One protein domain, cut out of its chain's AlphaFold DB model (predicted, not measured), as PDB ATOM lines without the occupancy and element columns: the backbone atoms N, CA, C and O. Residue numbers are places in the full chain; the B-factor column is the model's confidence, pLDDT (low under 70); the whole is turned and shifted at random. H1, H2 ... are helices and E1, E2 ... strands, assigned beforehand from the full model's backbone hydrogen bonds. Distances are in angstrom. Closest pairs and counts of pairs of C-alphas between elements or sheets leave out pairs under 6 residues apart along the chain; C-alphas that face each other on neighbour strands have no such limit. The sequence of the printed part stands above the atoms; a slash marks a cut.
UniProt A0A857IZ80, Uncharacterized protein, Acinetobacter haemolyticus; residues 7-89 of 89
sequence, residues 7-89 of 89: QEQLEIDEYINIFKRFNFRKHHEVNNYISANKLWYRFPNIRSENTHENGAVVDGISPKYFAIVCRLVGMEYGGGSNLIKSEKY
ATOM      1  N   GLN A   7     160.080 175.210 193.859       95.06
ATOM      2  CA  GLN A   7     159.224 174.624 194.886       95.06
ATOM      3  C   GLN A   7     159.983 173.627 195.773       95.06
ATOM      4  O   GLN A   7     159.835 173.666 196.990       95.06
ATOM      5  N   GLU A   8     160.838 172.778 195.193       94.44
ATOM      6  CA  GLU A   8     161.710 171.885 195.972       94.44
ATOM      7  C   GLU A   8     162.646 172.681 196.891       94.44
ATOM      8  O   GLU A   8     162.839 172.297 198.042       94.44
ATOM      9  N   GLN A   9     163.200 173.802 196.412       94.56
ATOM     10  CA  GLN A   9     164.052 174.667 197.229       94.56
ATOM     11  C   GLN A   9     163.279 175.279 198.406       94.56
ATOM     12  O   GLN A   9     163.764 175.220 199.533       94.56
ATOM     13  N   LEU A  10     162.063 175.789 198.177       96.00
ATOM     14  CA  LEU A  10     161.209 176.320 199.248       96.00
ATOM     15  C   LEU A  10     160.886 175.260 200.309       96.00
ATOM     16  O   LEU A  10     160.938 175.541 201.504       96.00
ATOM     17  N   GLU A  11     160.586 174.033 199.882       96.88
ATOM     18  CA  GLU A  11     160.319 172.915 200.790       96.88
ATOM     19  C   GLU A  11     161.557 172.519 201.608       96.88
ATOM     20  O   GLU A  11     161.447 172.237 202.802       96.88
ATOM     21  N   ILE A  12     162.743 172.534 200.997       95.00
ATOM     22  CA  ILE A  12     164.012 172.290 201.695       95.00
ATOM     23  C   ILE A  12     164.285 173.390 202.724       95.00
ATOM     24  O   ILE A  12     164.642 173.084 203.864       95.00
ATOM     25  N   ASP A  13     164.096 174.656 202.354       95.19
ATOM     26  CA  ASP A  13     164.327 175.791 203.247       95.19
ATOM     27  C   ASP A  13     163.370 175.753 204.446       95.19
ATOM     28  O   ASP A  13     163.789 175.930 205.589       95.19
ATOM     29  N   GLU A  14     162.095 175.440 204.210       96.44
ATOM     30  CA  GLU A  14     161.090 175.203 205.249       96.44
ATOM     31  C   GLU A  14     161.506 174.054 206.187       96.44
ATOM     32  O   GLU A  14     161.473 174.208 207.411       96.44
ATOM     33  N   TYR A  15     161.962 172.924 205.638       96.38
ATOM     34  CA  TYR A  15     162.423 171.778 206.425       96.38
ATOM     35  C   TYR A  15     163.618 172.150 207.319       96.38
ATOM     36  O   TYR A  15     163.643 171.841 208.513       96.38
ATOM     37  N   ILE A  16     164.597 172.874 206.768       94.06
ATOM     38  CA  ILE A  16     165.770 173.371 207.502       94.06
ATOM     39  C   ILE A  16     165.368 174.401 208.562       94.06
ATOM     40  O   ILE A  16     165.936 174.419 209.657       94.06
ATOM     41  N   ASN A  17     164.384 175.249 208.274       95.38
ATOM     42  CA  ASN A  17     163.869 176.212 209.240       95.38
ATOM     43  C   ASN A  17     163.230 175.510 210.439       95.38
ATOM     44  O   ASN A  17     163.482 175.924 211.567       95.38
ATOM     45  N   ILE A  18     162.475 174.426 210.233       95.81
ATOM     46  CA  ILE A  18     161.959 173.595 211.334       95.81
ATOM     47  C   ILE A  18     163.124 173.000 212.132       95.81
ATOM     48  O   ILE A  18     163.149 173.140 213.356       95.81
ATOM     49  N   PHE A  19     164.112 172.408 211.450       93.88
ATOM     50  CA  PHE A  19     165.304 171.842 212.088       93.88
ATOM     51  C   PHE A  19     165.979 172.843 213.038       93.88
ATOM     52  O   PHE A  19     166.199 172.544 214.211       93.88
ATOM     53  N   LYS A  20     166.244 174.063 212.555       92.69
ATOM     54  CA  LYS A  20     166.897 175.124 213.334       92.69
ATOM     55  C   LYS A  20     165.994 175.694 214.428       92.69
ATOM     56  O   LYS A  20     166.445 175.878 215.553       92.69
ATOM     57  N   ARG A  21     164.721 175.966 214.117       95.25
ATOM     58  CA  ARG A  21     163.759 176.598 215.036       95.25
ATOM     59  C   ARG A  21     163.530 175.773 216.296       95.25
ATOM     60  O   ARG A  21     163.401 176.347 217.372       95.25
ATOM     61  N   PHE A  22     163.468 174.452 216.158       93.56
ATOM     62  CA  PHE A  22     163.280 173.535 217.282       93.56
ATOM     63  C   PHE A  22     164.599 172.972 217.826       93.56
ATOM     64  O   PHE A  22     164.576 172.145 218.734       93.56
ATOM     65  N   ASN A  23     165.739 173.451 217.313       91.44
ATOM     66  CA  ASN A  23     167.080 173.032 217.717       91.44
ATOM     67  C   ASN A  23     167.263 171.504 217.677       91.44
ATOM     68  O   ASN A  23     167.854 170.903 218.581       91.44
ATOM     69  N   PHE A  24     166.712 170.872 216.638       91.38
ATOM     70  CA  PHE A  24     166.865 169.441 216.426       91.38
ATOM     71  C   PHE A  24     168.316 169.101 216.102       91.38
ATOM     72  O   PHE A  24     169.071 169.910 215.563       91.38
ATOM     73  N   ARG A  25     168.712 167.880 216.450       87.44
ATOM     74  CA  ARG A  25     170.063 167.363 216.212       87.44
ATOM     75  C   ARG A  25     170.085 166.320 215.109       87.44
ATOM     76  O   ARG A  25     171.151 166.037 214.575       87.44
ATOM     77  N   LYS A  26     168.936 165.723 214.791       85.94
ATOM     78  CA  LYS A  26     168.801 164.651 213.806       85.94
ATOM     79  C   LYS A  26     167.641 164.948 212.863       85.94
ATOM     80  O   LYS A  26     166.575 165.382 213.284       85.94
ATOM     81  N   HIS A  27     167.817 164.654 211.577       85.69
ATOM     82  CA  HIS A  27     166.778 164.901 210.568       85.69
ATOM     83  C   HIS A  27     165.453 164.173 210.874       85.69
ATOM     84  O   HIS A  27     164.382 164.721 210.641       85.69
ATOM     85  N   HIS A  28     165.488 162.961 211.445       88.44
ATOM     86  CA  HIS A  28     164.258 162.230 211.755       88.44
ATOM     87  C   HIS A  28     163.402 162.930 212.817       88.44
ATOM     88  O   HIS A  28     162.199 162.709 212.851       88.44
ATOM     89  N   GLU A  29     163.973 163.807 213.650       92.00
ATOM     90  CA  GLU A  29     163.191 164.623 214.588       92.00
ATOM     91  C   GLU A  29     162.297 165.618 213.836       92.00
ATOM     92  O   GLU A  29     161.154 165.844 214.231       92.00
ATOM     93  N   VAL A  30     162.767 166.131 212.693       94.44
ATOM     94  CA  VAL A  30     161.956 166.956 211.787       94.44
ATOM     95  C   VAL A  30     160.839 166.119 211.167       94.44
ATOM     96  O   VAL A  30     159.693 166.557 211.181       94.44
ATOM     97  N   ASN A  31     161.137 164.907 210.681       94.06
ATOM     98  CA  ASN A  31     160.109 164.001 210.146       94.06
ATOM     99  C   ASN A  31     159.031 163.719 211.200       94.06
ATOM    100  O   ASN A  31     157.845 163.883 210.928       94.06
ATOM    101  N   ASN A  32     159.445 163.383 212.425       94.81
ATOM    102  CA  ASN A  32     158.542 163.126 213.544       94.81
ATOM    103  C   ASN A  32     157.673 164.348 213.856       94.81
ATOM    104  O   ASN A  32     156.466 164.211 214.046       94.81
ATOM    105  N   TYR A  33     158.265 165.546 213.871       96.75
ATOM    106  CA  TYR A  33     157.530 166.791 214.065       96.75
ATOM    107  C   TYR A  33     156.495 167.022 212.955       96.75
ATOM    108  O   TYR A  33     155.339 167.334 213.248       96.75
ATOM    109  N   ILE A  34     156.879 166.850 211.688       96.69
ATOM    110  CA  ILE A  34     155.984 167.035 210.539       96.69
ATOM    111  C   ILE A  34     154.832 166.025 210.591       96.69
ATOM    112  O   ILE A  34     153.677 166.432 210.442       96.69
ATOM    113  N   SER A  35     155.113 164.748 210.865       95.25
ATOM    114  CA  SER A  35     154.094 163.700 211.002       95.25
ATOM    115  C   SER A  35     153.139 163.977 212.163       95.25
ATOM    116  O   SER A  35     151.923 163.976 211.969       95.25
ATOM    117  N   ALA A  36     153.662 164.296 213.353       96.44
ATOM    118  CA  ALA A  36     152.850 164.576 214.539       96.44
ATOM    119  C   ALA A  36     151.912 165.780 214.344       96.44
ATOM    120  O   ALA A  36     150.794 165.787 214.856       96.44
ATOM    121  N   ASN A  37     152.344 166.771 213.561       97.00
ATOM    122  CA  ASN A  37     151.560 167.969 213.257       97.00
ATOM    123  C   ASN A  37     150.793 167.881 211.924       97.00
ATOM    124  O   ASN A  37     150.173 168.862 211.517       97.00
ATOM    125  N   LYS A  38     150.818 166.728 211.236       96.19
ATOM    126  CA  LYS A  38     150.158 166.501 209.937       96.19
ATOM    127  C   LYS A  38     150.552 167.535 208.869       96.19
ATOM    128  O   LYS A  38     149.719 167.974 208.082       96.19
ATOM    129  N   LEU A  39     151.827 167.925 208.829       96.88
ATOM    130  CA  LEU A  39     152.338 169.010 207.977       96.88
ATOM    131  C   LEU A  39     152.888 168.544 206.620       96.88
ATOM    132  O   LEU A  39     153.358 169.374 205.845       96.88
ATOM    133  N   TRP A  40     152.814 167.250 206.286       96.25
ATOM    134  CA  TRP A  40     153.356 166.707 205.029       96.25
ATOM    135  C   TRP A  40     152.756 167.319 203.761       96.25
ATOM    136  O   TRP A  40     153.401 167.303 202.718       96.25
ATOM    137  N   TYR A  41     151.555 167.901 203.832       94.69
ATOM    138  CA  TYR A  41     150.956 168.637 202.710       94.69
ATOM    139  C   TYR A  41     151.778 169.868 202.286       94.69
ATOM    140  O   TYR A  41     151.596 170.366 201.181       94.69
ATOM    141  N   ARG A  42     152.677 170.357 203.152       95.25
ATOM    142  CA  ARG A  42     153.595 171.471 202.871       95.25
ATOM    143  C   ARG A  42     154.865 171.036 202.142       95.25
ATOM    144  O   ARG A  42     155.603 171.897 201.685       95.25
ATOM    145  N   PHE A  43     155.100 169.726 202.033       96.44
ATOM    146  CA  PHE A  43     156.299 169.125 201.445       96.44
ATOM    147  C   PHE A  43     155.974 168.149 200.292       96.44
ATOM    148  O   PHE A  43     156.514 167.039 200.263       96.44
ATOM    149  N   PRO A  44     155.058 168.482 199.358       95.62
ATOM    150  CA  PRO A  44     154.574 167.534 198.353       95.62
ATOM    151  C   PRO A  44     155.645 167.090 197.350       95.62
ATOM    152  O   PRO A  44     155.479 166.066 196.686       95.62
ATOM    153  N   ASN A  45     156.738 167.838 197.193       95.31
ATOM    154  CA  ASN A  45     157.791 167.493 196.244       95.31
ATOM    155  C   ASN A  45     158.921 166.699 196.876       95.31
ATOM    156  O   ASN A  45     159.539 165.891 196.174       95.31
ATOM    157  N   ILE A  46     159.160 166.898 198.173       94.06
ATOM    158  CA  ILE A  46     160.267 166.250 198.869       94.06
ATOM    159  C   ILE A  46     159.876 165.036 199.710       94.06
ATOM    160  O   ILE A  46     160.760 164.220 199.989       94.06
ATOM    161  N   ARG A  47     158.596 164.898 200.090       94.75
ATOM    162  CA  ARG A  47     158.123 163.795 200.937       94.75
ATOM    163  C   ARG A  47     158.212 162.436 200.247       94.75
ATOM    164  O   ARG A  47     158.044 162.321 199.031       94.75
ATOM    165  N   SER A  48     158.463 161.410 201.041       93.06
ATOM    166  CA  SER A  48     158.450 160.017 200.620       93.06
ATOM    167  C   SER A  48     158.114 159.099 201.784       93.06
ATOM    168  O   SER A  48     158.367 159.409 202.947       93.06
ATOM    169  N   GLU A  49     157.566 157.944 201.446       91.75
ATOM    170  CA  GLU A  49     157.452 156.800 202.325       91.75
ATOM    171  C   GLU A  49     158.754 156.000 202.211       91.75
ATOM    172  O   GLU A  49     159.161 155.575 201.125       91.75
ATOM    173  N   ASN A  50     159.448 155.848 203.333       88.19
ATOM    174  CA  ASN A  50     160.772 155.252 203.403       88.19
ATOM    175  C   ASN A  50     160.696 153.925 204.160       88.19
ATOM    176  O   ASN A  50     160.262 153.884 205.311       88.19
ATOM    177  N   THR A  51     161.146 152.839 203.534       86.94
ATOM    178  CA  THR A  51     161.223 151.514 204.158       86.94
ATOM    179  C   THR A  51     162.661 151.212 204.560       86.94
ATOM    180  O   THR A  51     163.565 151.216 203.720       86.94
ATOM    181  N   HIS A  52     162.870 150.923 205.838       83.25
ATOM    182  CA  HIS A  52     164.155 150.510 206.396       83.25
ATOM    183  C   HIS A  52     164.370 148.993 206.265       83.25
ATOM    184  O   HIS A  52     163.414 148.229 206.151       83.25
ATOM    185  N   GLU A  53     165.627 148.541 206.340       79.81
ATOM    186  CA  GLU A  53     166.005 147.110 206.303       79.81
ATOM    187  C   GLU A  53     165.268 146.233 207.331       79.81
ATOM    188  O   GLU A  53     165.046 145.049 207.097       79.81
ATOM    189  N   ASN A  54     164.845 146.808 208.460       82.50
ATOM    190  CA  ASN A  54     164.074 146.110 209.492       82.50
ATOM    191  C   ASN A  54     162.567 145.994 209.172       82.50
ATOM    192  O   ASN A  54     161.796 145.581 210.036       82.50
ATOM    193  N   GLY A  55     162.136 146.394 207.972       83.56
ATOM    194  CA  GLY A  55     160.737 146.392 207.540       83.56
ATOM    195  C   GLY A  55     159.910 147.577 208.043       83.56
ATOM    196  O   GLY A  55     158.730 147.667 207.713       83.56
ATOM    197  N   ALA A  56     160.494 148.499 208.817       83.00
ATOM    198  CA  ALA A  56     159.783 149.687 209.277       83.00
ATOM    199  C   ALA A  56     159.544 150.654 208.114       83.00
ATOM    200  O   ALA A  56     160.480 151.029 207.404       83.00
ATOM    201  N   VAL A  57     158.293 151.076 207.959       86.56
ATOM    202  CA  VAL A  57     157.868 152.075 206.980       86.56
ATOM    203  C   VAL A  57     157.614 153.384 207.717       86.56
ATOM    204  O   VAL A  57     156.846 153.410 208.679       86.56
ATOM    205  N   VAL A  58     158.295 154.452 207.308       88.06
ATOM    206  CA  VAL A  58     158.209 155.765 207.952       88.06
ATOM    207  C   VAL A  58     158.057 156.875 206.927       88.06
ATOM    208  O   VAL A  58     158.671 156.851 205.861       88.06
ATOM    209  N   ASP A  59     157.290 157.896 207.294       92.50
ATOM    210  CA  ASP A  59     157.242 159.135 206.531       92.50
ATOM    211  C   ASP A  59     158.556 159.902 206.668       92.50
ATOM    212  O   ASP A  59     159.117 160.072 207.758       92.50
ATOM    213  N   GLY A  60     159.046 160.407 205.546       93.75
ATOM    214  CA  GLY A  60     160.266 161.179 205.512       93.75
ATOM    215  C   GLY A  60     160.406 162.000 204.246       93.75
ATOM    216  O   GLY A  60     159.443 162.305 203.552       93.75
ATOM    217  N   ILE A  61     161.647 162.376 203.969       93.25
ATOM    218  CA  ILE A  61     162.038 162.980 202.700       93.25
ATOM    219  C   ILE A  61     162.825 161.961 201.887       93.25
ATOM    220  O   ILE A  61     163.493 161.089 202.459       93.25
ATOM    221  N   SER A  62     162.778 162.088 200.563       91.31
ATOM    222  CA  SER A  62     163.489 161.147 199.697       91.31
ATOM    223  C   SER A  62     165.012 161.225 199.908       91.31
ATOM    224  O   SER A  62     165.532 162.290 200.271       91.31
ATOM    225  N   PRO A  63     165.768 160.146 199.617       88.00
ATOM    226  CA  PRO A  63     167.225 160.117 199.768       88.00
ATOM    227  C   PRO A  63     167.952 161.277 199.068       88.00
ATOM    228  O   PRO A  63     168.938 161.796 199.594       88.00
ATOM    229  N   LYS A  64     167.431 161.735 197.916       89.19
ATOM    230  CA  LYS A  64     167.939 162.909 197.181       89.19
ATOM    231  C   LYS A  64     167.946 164.155 198.071       89.19
ATOM    232  O   LYS A  64     168.952 164.856 198.130       89.19
ATOM    233  N   TYR A  65     166.830 164.441 198.740       91.06
ATOM    234  CA  TYR A  65     166.677 165.645 199.563       91.06
ATOM    235  C   TYR A  65     167.333 165.493 200.925       91.06
ATOM    236  O   TYR A  65     167.905 166.456 201.425       91.06
ATOM    237  N   PHE A  66     167.339 164.281 201.477       88.62
ATOM    238  CA  PHE A  66     168.093 163.964 202.684       88.62
ATOM    239  C   PHE A  66     169.578 164.334 202.543       88.62
ATOM    240  O   PHE A  66     170.107 165.071 203.374       88.62
ATOM    241  N   ALA A  67     170.224 163.922 201.446       87.38
ATOM    242  CA  ALA A  67     171.622 164.265 201.178       87.38
ATOM    243  C   ALA A  67     171.862 165.787 201.102       87.38
ATOM    244  O   ALA A  67     172.869 166.294 201.600       87.38
ATOM    245  N   ILE A  68     170.926 166.530 200.504       89.00
ATOM    246  CA  ILE A  68     171.001 167.993 200.388       89.00
ATOM    247  C   ILE A  68     170.845 168.653 201.761       89.00
ATOM    248  O   ILE A  68     171.669 169.489 202.130       89.00
ATOM    249  N   VAL A  69     169.834 168.250 202.538       88.38
ATOM    250  CA  VAL A  69     169.583 168.784 203.881       88.38
ATOM    251  C   VAL A  69     170.785 168.538 204.785       88.38
ATOM    252  O   VAL A  69     171.261 169.494 205.388       88.38
ATOM    253  N   CYS A  70     171.329 167.315 204.827       85.81
ATOM    254  CA  CYS A  70     172.521 166.993 205.621       85.81
ATOM    255  C   CYS A  70     173.705 167.907 205.293       85.81
ATOM    256  O   CYS A  70     174.338 168.443 206.203       85.81
ATOM    257  N   ARG A  71     173.955 168.160 204.002       86.12
ATOM    258  CA  ARG A  71     175.011 169.080 203.567       86.12
ATOM    259  C   ARG A  71     174.759 170.521 204.023       86.12
ATOM    260  O   ARG A  71     175.701 171.192 204.427       86.12
ATOM    261  N   LEU A  72     173.517 171.000 203.949       85.38
ATOM    262  CA  LEU A  72     173.161 172.388 204.276       85.38
ATOM    263  C   LEU A  72     173.162 172.682 205.779       85.38
ATOM    264  O   LEU A  72     173.477 173.795 206.193       85.38
ATOM    265  N   VAL A  73     172.805 171.698 206.598       81.06
ATOM    266  CA  VAL A  73     172.782 171.827 208.064       81.06
ATOM    267  C   VAL A  73     174.097 171.411 208.727       81.06
ATOM    268  O   VAL A  73     174.224 171.539 209.940       81.06
ATOM    269  N   GLY A  74     175.078 170.937 207.951       75.62
ATOM    270  CA  GLY A  74     176.388 170.523 208.461       75.62
ATOM    271  C   GLY A  74     176.344 169.257 209.320       75.62
ATOM    272  O   GLY A  74     177.215 169.068 210.165       75.62
ATOM    273  N   MET A  75     175.331 168.404 209.139       68.50
ATOM    274  CA  MET A  75     175.258 167.111 209.822       68.50
ATOM    275  C   MET A  75     176.159 166.096 209.110       68.50
ATOM    276  O   MET A  75     176.047 165.913 207.896       68.50
ATOM    277  N   GLU A  76     176.996 165.382 209.864       60.97
ATOM    278  CA  GLU A  76     177.582 164.128 209.385       60.97
ATOM    279  C   GLU A  76     176.460 163.105 209.136       60.97
ATOM    280  O   GLU A  76     175.433 163.114 209.822       60.97
ATOM    281  N   TYR A  77     176.630 162.236 208.135       58.50
ATOM    282  CA  TYR A  77     175.683 161.159 207.842       58.50
ATOM    283  C   TYR A  77     175.519 160.274 209.092       58.50
ATOM    284  O   TYR A  77     176.388 159.473 209.420       58.50
ATOM    285  N   GLY A  78     174.422 160.457 209.829       55.09
ATOM    286  CA  GLY A  78     174.144 159.707 211.051       55.09
ATOM    287  C   GLY A  78     173.737 158.262 210.754       55.09
ATOM    288  O   GLY A  78     172.966 158.019 209.829       55.09
ATOM    289  N   GLY A  79     174.224 157.323 211.576       52.28
ATOM    290  CA  GLY A  79     174.062 155.864 211.455       52.28
ATOM    291  C   GLY A  79     172.651 155.319 211.703       52.28
ATOM    292  O   GLY A  79     172.458 154.460 212.561       52.28
ATOM    293  N   GLY A  80     171.656 155.831 210.979       58.81
ATOM    294  CA  GLY A  80     170.374 155.148 210.820       58.81
ATOM    295  C   GLY A  80     170.537 153.857 210.011       58.81
ATOM    296  O   GLY A  80     171.505 153.696 209.270       58.81
ATOM    297  N   SER A  81     169.587 152.933 210.148       60.47
ATOM    298  CA  SER A  81     169.511 151.745 209.293       60.47
ATOM    299  C   SER A  81     169.306 152.151 207.834       60.47
ATOM    300  O   SER A  81     168.547 153.085 207.549       60.47
ATOM    301  N   ASN A  82     169.962 151.440 206.913       71.75
ATOM    302  CA  ASN A  82     169.847 151.724 205.487       71.75
ATOM    303  C   ASN A  82     168.389 151.631 205.023       71.75
ATOM    304  O   ASN A  82     167.580 150.851 205.538       71.75
ATOM    305  N   LEU A  83     168.069 152.442 204.018       74.75
ATOM    306  CA  LEU A  83     166.793 152.381 203.324       74.75
ATOM    307  C   LEU A  83     166.858 151.311 202.234       74.75
ATOM    308  O   LEU A  83     167.760 151.337 201.399       74.75
ATOM    309  N   ILE A  84     165.871 150.415 202.219       79.56
ATOM    310  CA  ILE A  84     165.681 149.422 201.149       79.56
ATOM    311  C   ILE A  84     164.686 149.901 200.092       79.56
ATOM    312  O   ILE A  84     164.690 149.402 198.969       79.56
ATOM    313  N   LYS A  85     163.838 150.883 200.432       79.56
ATOM    314  CA  LYS A  85     162.867 151.488 199.515       79.56
ATOM    315  C   LYS A  85     162.575 152.940 199.908       79.56
ATOM    316  O   LYS A  85     162.565 153.278 201.088       79.56
ATOM    317  N   SER A  86     162.331 153.787 198.909       84.25
ATOM    318  CA  SER A  86     161.832 155.158 199.063       84.25
ATOM    319  C   SER A  86     160.832 155.430 197.945       84.25
ATOM    320  O   SER A  86     161.212 155.400 196.776       84.25
ATOM    321  N   GLU A  87     159.585 155.738 198.286       84.12
ATOM    322  CA  GLU A  87     158.505 155.968 197.321       84.12
ATOM    323  C   GLU A  87     157.824 157.315 197.577       84.12
ATOM    324  O   GLU A  87     157.491 157.651 198.708       84.12
ATOM    325  N   LYS A  88     157.661 158.135 196.535       86.00
ATOM    326  CA  LYS A  88     156.977 159.431 196.652       86.00
ATOM    327  C   LYS A  88     155.462 159.203 196.703       86.00
ATOM    328  O   LYS A  88     154.955 158.428 195.897       86.00
ATOM    329  N   TYR A  89     154.761 159.926 197.576       74.19
ATOM    330  CA  TYR A  89     153.298 159.914 197.695       74.19
ATOM    331  C   TYR A  89     152.727 161.328 197.843       74.19
ATOM    332  O   TYR A  89     153.506 162.282 198.064       74.19
TER     333      TYR A  89
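This is residues 7 to 89 of the 89 residues of an uncharacterized protein of Acinetobacter haemolyticus (UniProt A0A857IZ80). H1 and a small twisted sheet lie at opposite ends, with H2 and H3 between; H3 covers part of the sheet and H2 grazes it. The printed part has 83 residues with three named helices and three named strands, H1 H2 E1 E2 H3 E3; the sheet, E2 E1 E3, is antiparallel. The class is mixed; the whole is compact, radius of gyration of the C-alphas 11.8 A, spans 31 by 27 by 22 A.

Find C-alpha 7 at (159.224, 174.624, 194.886); H1 runs from there to residue 21, 20.7 A. Then come H2, residues 27 to 36; E1, 47 to 52, 15.6 A; E2, 57 to 61; H3, 63 to 73, 15.4 A; and E3, 83 to 87, ending at C-alpha 87 (158.505, 155.968, 197.321).

With residues 15 to 19 alone, H1 touches H2, about perpendicular at 84 degrees; their closest C-alphas, Phe 19 and Val 30, are 5.9 A apart. Look at hairpin E1 and E2: N 48 and O 60 are 2.8 A apart, within hydrogen-bond range, as are N 49 and O 87 of E1 and E3, 2.8 A. E2, H3 and E3 form a split strand-helix-strand unit, E1 between its strands, with a right-handed crossover. O i to N i+4 pairs are within range throughout H1 and H2, and 6 of 7 in H3.

The printed part has no cut and no long link; residues 75 to 81 have pLDDT under 70.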